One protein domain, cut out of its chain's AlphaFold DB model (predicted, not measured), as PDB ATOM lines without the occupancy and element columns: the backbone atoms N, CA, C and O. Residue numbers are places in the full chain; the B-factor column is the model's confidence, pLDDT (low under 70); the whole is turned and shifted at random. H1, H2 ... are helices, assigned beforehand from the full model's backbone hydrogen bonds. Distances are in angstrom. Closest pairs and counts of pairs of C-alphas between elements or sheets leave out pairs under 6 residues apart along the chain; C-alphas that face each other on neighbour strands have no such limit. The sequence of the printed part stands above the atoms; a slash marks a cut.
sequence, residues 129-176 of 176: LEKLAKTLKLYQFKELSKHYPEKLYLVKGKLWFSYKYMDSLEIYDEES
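Overview. This is residues 129 to 176 of the 176 residues of the protein "Ribonuclease H-like domain" of Cinara cedri (UniProt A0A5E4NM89). Three short helices, H1, H2 and H3, form a loose, thinly joined cluster at one end, and from it a long arm, residues 159 to 176, sticks out with the small helix H4 near its tip. The arm makes much of the length, and the link before H4 crosses open space with no named element. The printed part has 48 residues with four named helices in the order H1, H2, H3, H4 and no named strand; its class is all helix, though only 21 of the 48 residues are in named elements. It is only just loose, close to extended, with a radius of gyration of the C-alphas of 14.2 A, and only just elongated, spanning 37 by 22 by 12 A.

Arrangement. Start at H1, residues 129 to 135, which touches no helix. A short link of six residues takes you to H2, residues 142 to 147, and H1 and H2 are apart. A tight link of four residues then brings you to H3, residues 152 to 155. Look here for the one pair of helices that touch: H2 and H3 only just touch, with 3 pairs of C-alphas within 8 A, and the closest C-alphas, those of Ser 145 and Leu 152, are 6.0 A apart. H1 and H3 are apart. Go on through a long link of 13 residues to H4, residues 169 to 172, which is apart from H1, H2 and H3. In the backbone of H1 and H2 each O i to N i+4 pair is within hydrogen-bond range. H3 and H4 are too short for such a pair; the one O i to N i+3 pair is out of range in H3 and within range in H4.

Along the chain. Find C-alpha 129 at (103.796, 133.734, 83.203); from there H1 runs 10.0 A to C-alpha 135 at (97.486, 130.391, 76.174). H2 runs 9.0 A from Lys 142 to His 147, and H3 runs 5.3 A from Leu 152 to Val 155. H4 runs 5.0 A from Leu 169 to Tyr 172, where you find C-alpha 172 at (121.596, 122.066, 96.506).

Size, cuts and confidence. The two C-alphas farthest apart are those of Lys 137 and Glu 170, at 38.0 A. The printed part has no cut and ends at Ser 176, the chain's last residue. The link from H3 to H4, residues 156 to 168, is long. Residues 146 to 151 stand free, and so do residues 159 to 176, of which 169 to 172 belong to H4. The mean pLDDT of the printed part is 83.3, and the model's confidence is under 70 at residues 175 to 176.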
ATOM      1  N   LEU A 129     103.254 134.757  84.092       86.81
ATOM      2  CA  LEU A 129     103.796 133.734  83.203       86.81
ATOM      3  C   LEU A 129     102.926 132.470  83.160       86.81
ATOM      4  O   LEU A 129     102.740 131.910  82.091       86.81
ATOM      5  N   GLU A 130     102.313 132.065  84.279       84.94
ATOM      6  CA  GLU A 130     101.383 130.927  84.314       84.94
ATOM      7  C   GLU A 130     100.190 131.124  83.364       84.94
ATOM      8  O   GLU A 130      99.819 130.216  82.617       84.94
ATOM      9  N   LYS A 131      99.593 132.323  83.356       88.81
ATOM     10  CA  LYS A 131      98.472 132.634  82.463       88.81
ATOM     11  C   LYS A 131      98.942 132.664  81.012       88.81
ATOM     12  O   LYS A 131      98.271 132.096  80.155       88.81
ATOM     13  N   LEU A 132     100.096 133.279  80.745       89.25
ATOM     14  CA  LEU A 132     100.683 133.361  79.404       89.25
ATOM     15  C   LEU A 132     101.073 131.975  78.861       89.25
ATOM     16  O   LEU A 132     100.790 131.656  77.715       89.25
ATOM     17  N   ALA A 133     101.645 131.102  79.685       86.94
ATOM     18  CA  ALA A 133     102.005 129.743  79.290       86.94
ATOM     19  C   ALA A 133     100.767 128.882  78.984       86.94
ATOM     20  O   ALA A 133     100.808 128.009  78.113       86.94
ATOM     21  N   LYS A 134      99.640 129.127  79.664       86.44
ATOM     22  CA  LYS A 134      98.374 128.429  79.393       86.44
ATOM     23  C   LYS A 134      97.752 128.806  78.046       86.44
ATOM     24  O   LYS A 134      97.056 127.966  77.481       86.44
ATOM     25  N   THR A 135      98.007 130.002  77.502       89.50
ATOM     26  CA  THR A 135      97.486 130.391  76.174       89.50
ATOM     27  C   THR A 135      98.253 129.748  75.016       89.50
ATOM     28  O   THR A 135      97.731 129.673  73.903       89.50
ATOM     29  N   LEU A 136      99.468 129.251  75.267       87.56
ATOM     30  CA  LEU A 136     100.314 128.610  74.265       87.56
ATOM     31  C   LEU A 136      99.977 127.121  74.082       87.56
ATOM     32  O   LEU A 136      99.823 126.346  75.037       87.56
ATOM     33  N   LYS A 137      99.928 126.696  72.816       88.44
ATOM     34  CA  LYS A 137      99.817 125.288  72.405       88.44
ATOM     35  C   LYS A 137     101.177 124.590  72.504       88.44
ATOM     36  O   LYS A 137     102.212 125.236  72.385       88.44
ATOM     37  N   LEU A 138     101.182 123.262  72.661       81.94
ATOM     38  CA  LEU A 138     102.409 122.470  72.875       81.94
ATOM     39  C   LEU A 138     103.489 122.718  71.807       81.94
ATOM     40  O   LEU A 138     104.634 122.980  72.152       81.94
ATOM     41  N   TYR A 139     103.119 122.761  70.524       85.31
ATOM     42  CA  TYR A 139     104.070 123.002  69.427       85.31
ATOM     43  C   TYR A 139     104.709 124.406  69.435       85.31
ATOM     44  O   TYR A 139     105.674 124.652  68.712       85.31
ATOM     45  N   GLN A 140     104.164 125.357  70.204       89.50
ATOM     46  CA  GLN A 140     104.712 126.712  70.309       89.50
ATOM     47  C   GLN A 140     105.885 126.783  71.298       89.50
ATOM     48  O   GLN A 140     106.674 127.723  71.228       89.50
ATOM     49  N   PHE A 141     106.057 125.780  72.164       88.19
ATOM     50  CA  PHE A 141     107.157 125.683  73.127       88.19
ATOM     51  C   PHE A 141     108.436 125.140  72.475       88.19
ATOM     52  O   PHE A 141     108.966 124.123  72.910       88.19
ATOM     53  N   LYS A 142     108.930 125.786  71.414       89.56
ATOM     54  CA  LYS A 142     110.031 125.265  70.579       89.56
ATOM     55  C   LYS A 142     111.300 124.947  71.376       89.56
ATOM     56  O   LYS A 142     111.789 123.826  71.299       89.56
ATOM     57  N   GLU A 143     111.782 125.900  72.176       89.25
ATOM     58  CA  GLU A 143     113.005 125.712  72.970       89.25
ATOM     59  C   GLU A 143     112.812 124.688  74.093       89.25
ATOM     60  O   GLU A 143     113.619 123.775  74.240       89.25
ATOM     61  N   LEU A 144     111.701 124.755  74.838       88.00
ATOM     62  CA  LEU A 144     111.423 123.758  75.880       88.00
ATOM     63  C   LEU A 144     111.271 122.351  75.287       88.00
ATOM     64  O   LEU A 144     111.771 121.398  75.869       88.00
ATOM     65  N   SER A 145     110.627 122.211  74.126       88.75
ATOM     66  CA  SER A 145     110.450 120.913  73.457       88.75
ATOM     67  C   SER A 145     111.772 120.344  72.950       88.75
ATOM     68  O   SER A 145     111.934 119.131  72.902       88.75
ATOM     69  N   LYS A 146     112.721 121.208  72.578       91.50
ATOM     70  CA  LYS A 146     114.063 120.809  72.146       91.50
ATOM     71  C   LYS A 146     114.877 120.215  73.298       91.50
ATOM     72  O   LYS A 146     115.568 119.227  73.091       91.50
ATOM     73  N   HIS A 147     114.796 120.807  74.489       90.19
ATOM     74  CA  HIS A 147     115.566 120.367  75.660       90.19
ATOM     75  C   HIS A 147     114.850 119.304  76.506       90.19
ATOM     76  O   HIS A 147     115.503 118.468  77.121       90.19
ATOM     77  N   TYR A 148     113.515 119.306  76.516       89.12
ATOM     78  CA  TYR A 148     112.684 118.422  77.338       89.12
ATOM     79  C   TYR A 148     111.562 117.767  76.516       89.12
ATOM     80  O   TYR A 148     110.384 117.939  76.845       89.12
ATOM     81  N   PRO A 149     111.882 117.007  75.452       87.56
ATOM     82  CA  PRO A 149     110.876 116.460  74.541       87.56
ATOM     83  C   PRO A 149     109.863 115.545  75.247       87.56
ATOM     84  O   PRO A 149     108.660 115.673  75.036       87.56
ATOM     85  N   GLU A 150     110.329 114.671  76.142       87.94
ATOM     86  CA  GLU A 150     109.486 113.690  76.845       87.94
ATOM     87  C   GLU A 150     108.824 114.256  78.110       87.94
ATOM     88  O   GLU A 150     107.778 113.784  78.549       87.94
ATOM     89  N   LYS A 151     109.420 115.303  78.694       86.06
ATOM     90  CA  LYS A 151     108.994 115.907  79.968       86.06
ATOM     91  C   LYS A 151     108.318 117.266  79.785       86.06
ATOM     92  O   LYS A 151     108.114 117.984  80.761       86.06
ATOM     93  N   LEU A 152     107.928 117.621  78.556       83.62
ATOM     94  CA  LEU A 152     107.368 118.936  78.220       83.62
ATOM     95  C   LEU A 152     106.142 119.297  79.073       83.62
ATOM     96  O   LEU A 152     105.964 120.448  79.470       83.62
ATOM     97  N   TYR A 153     105.303 118.307  79.382       81.38
ATOM     98  CA  TYR A 153     104.117 118.496  80.217       81.38
ATOM     99  C   TYR A 153     104.465 118.854  81.672       81.38
ATOM    100  O   TYR A 153     103.724 119.615  82.290       81.38
ATOM    101  N   LEU A 154     105.598 118.361  82.194       82.06
ATOM    102  CA  LEU A 154     106.093 118.679  83.536       82.06
ATOM    103  C   LEU A 154     106.675 120.091  83.579       82.06
ATOM    104  O   LEU A 154     106.283 120.884  84.428       82.06
ATOM    105  N   VAL A 155     107.552 120.431  82.628       82.50
ATOM    106  CA  VAL A 155     108.225 121.746  82.590       82.50
ATOM    107  C   VAL A 155     107.290 122.898  82.210       82.50
ATOM    108  O   VAL A 155     107.601 124.056  82.466       82.50
ATOM    109  N   LYS A 156     106.124 122.602  81.622       78.12
ATOM    110  CA  LYS A 156     105.053 123.589  81.413       78.12
ATOM    111  C   LYS A 156     104.332 123.952  82.722       78.12
ATOM    112  O   LYS A 156     103.702 125.008  82.801       78.12
ATOM    113  N   GLY A 157     104.370 123.070  83.717       72.06
ATOM    114  CA  GLY A 157     103.735 123.270  85.012       72.06
ATOM    115  C   GLY A 157     104.600 124.082  85.971       72.06
ATOM    116  O   GLY A 157     105.818 124.161  85.840       72.06
ATOM    117  N   LYS A 158     103.959 124.668  86.985       70.44
ATOM    118  CA  LYS A 158     104.678 125.169  88.155       70.44
ATOM    119  C   LYS A 158     105.083 123.958  88.996       70.44
ATOM    120  O   LYS A 158     104.209 123.256  89.499       70.44
ATOM    121  N   LEU A 159     106.381 123.702  89.120       70.19
ATOM    122  CA  LEU A 159     106.881 122.668  90.023       70.19
ATOM    123  C   LEU A 159     106.780 123.159  91.472       70.19
ATOM    124  O   LEU A 159     106.983 124.342  91.757       70.19
ATOM    125  N   TRP A 160     106.452 122.247  92.385       71.56
ATOM    126  CA  TRP A 160     106.606 122.503  93.811       71.56
ATOM    127  C   TRP A 160     108.085 122.404  94.153       71.56
ATOM    128  O   TRP A 160     108.670 121.329  94.087       71.56
ATOM    129  N   PHE A 161     108.672 123.538  94.512       73.06
ATOM    130  CA  PHE A 161     110.029 123.601  95.026       73.06
ATOM    131  C   PHE A 161     109.968 123.671  96.550       73.06
ATOM    132  O   PHE A 161     109.335 124.573  97.108       73.06
ATOM    133  N   SER A 162     110.551 122.686  97.234       78.06
ATOM    134  CA  SER A 162     110.484 122.604  98.693       78.06
ATOM    135  C   SER A 162     111.501 123.550  99.327       78.06
ATOM    136  O   SER A 162     112.590 123.148  99.721       78.06
ATOM    137  N   TYR A 163     111.122 124.819  99.477       79.12
ATOM    138  CA  TYR A 163     111.955 125.816 100.163       79.12
ATOM    139  C   TYR A 163     112.259 125.459 101.625       79.12
ATOM    140  O   TYR A 163     113.218 125.965 102.183       79.12
ATOM    141  N   LYS A 164     111.445 124.599 102.256       80.56
ATOM    142  CA  LYS A 164     111.733 124.082 103.604       80.56
ATOM    143  C   LYS A 164     112.853 123.045 103.626       80.56
ATOM    144  O   LYS A 164     113.418 122.831 104.685       80.56
ATOM    145  N   TYR A 165     113.071 122.358 102.509       84.25
ATOM    146  CA  TYR A 165     114.115 121.351 102.378       84.25
ATOM    147  C   TYR A 165     115.437 121.991 101.961       84.25
ATOM    148  O   TYR A 165     116.466 121.630 102.496       84.25
ATOM    149  N   MET A 166     115.411 122.978 101.062       81.69
ATOM    150  CA  MET A 166     116.608 123.737 100.693       81.69
ATOM    151  C   MET A 166     116.955 124.804 101.733       81.69
ATOM    152  O   MET A 166     116.669 125.988 101.539       81.69
ATOM    153  N   ASP A 167     117.558 124.380 102.840       86.94
ATOM    154  CA  ASP A 167     118.073 125.273 103.881       86.94
ATOM    155  C   ASP A 167     119.604 125.439 103.863       86.94
ATOM    156  O   ASP A 167     120.118 126.339 104.530       86.94
ATOM    157  N   SER A 168     120.331 124.665 103.047       86.25
ATOM    158  CA  SER A 168     121.778 124.804 102.868       86.25
ATOM    159  C   SER A 168     122.232 124.638 101.412       86.25
ATOM    160  O   SER A 168     121.512 124.113 100.560       86.25
ATOM    161  N   LEU A 169     123.446 125.121 101.120       83.12
ATOM    162  CA  LEU A 169     124.113 124.909  99.829       83.12
ATOM    163  C   LEU A 169     124.482 123.437  99.616       83.12
ATOM    164  O   LEU A 169     124.482 122.990  98.477       83.12
ATOM    165  N   GLU A 170     124.741 122.677 100.685       86.44
ATOM    166  CA  GLU A 170     125.040 121.248 100.550       86.44
ATOM    167  C   GLU A 170     123.842 120.484  99.978       86.44
ATOM    168  O   GLU A 170     124.019 119.644  99.104       86.44
ATOM    169  N   ILE A 171     122.622 120.843 100.395       84.75
ATOM    170  CA  ILE A 171     121.378 120.249  99.883       84.75
ATOM    171  C   ILE A 171     121.158 120.577  98.400       84.75
ATOM    172  O   ILE A 171     120.511 119.822  97.676       84.75
ATOM    173  N   TYR A 172     121.687 121.705  97.920       77.69
ATOM    174  CA  TYR A 172     121.596 122.066  96.506       77.69
ATOM    175  C   TYR A 172     122.444 121.148  95.611       77.69
ATOM    176  O   TYR A 172     122.044 120.876  94.480       77.69
ATOM    177  N   ASP A 173     123.577 120.663  96.123       86.25
ATOM    178  CA  ASP A 173     124.508 119.791  95.398       86.25
ATOM    179  C   ASP A 173     124.180 118.289  95.557       86.25
ATOM    180  O   ASP A 173     124.895 117.437  95.023       86.25
ATOM    181  N   GLU A 174     123.105 117.936  96.271       84.69
ATOM    182  CA  GLU A 174     122.640 116.551  96.396       84.69
ATOM    183  C   GLU A 174     122.148 115.994  95.047       84.69
ATOM    184  O   GLU A 174     121.364 116.622  94.328       84.69
ATOM    185  N   GLU A 175     122.583 114.780  94.696       69.31
ATOM    186  CA  GLU A 175     122.099 114.098  93.490       69.31
ATOM    187  C   GLU A 175     120.616 113.713  93.622       69.31
ATOM    188  O   GLU A 175     120.165 113.225  94.660       69.31
ATOM    189  N   SER A 176     119.863 113.952  92.540       62.25
ATOM    190  CA  SER A 176     118.405 113.753  92.452       62.25
ATOM    191  C   SER A 176     117.998 112.327  92.095       62.25
ATOM    192  O   SER A 176     118.642 111.744  91.194       62.25
TER     193      SER A 176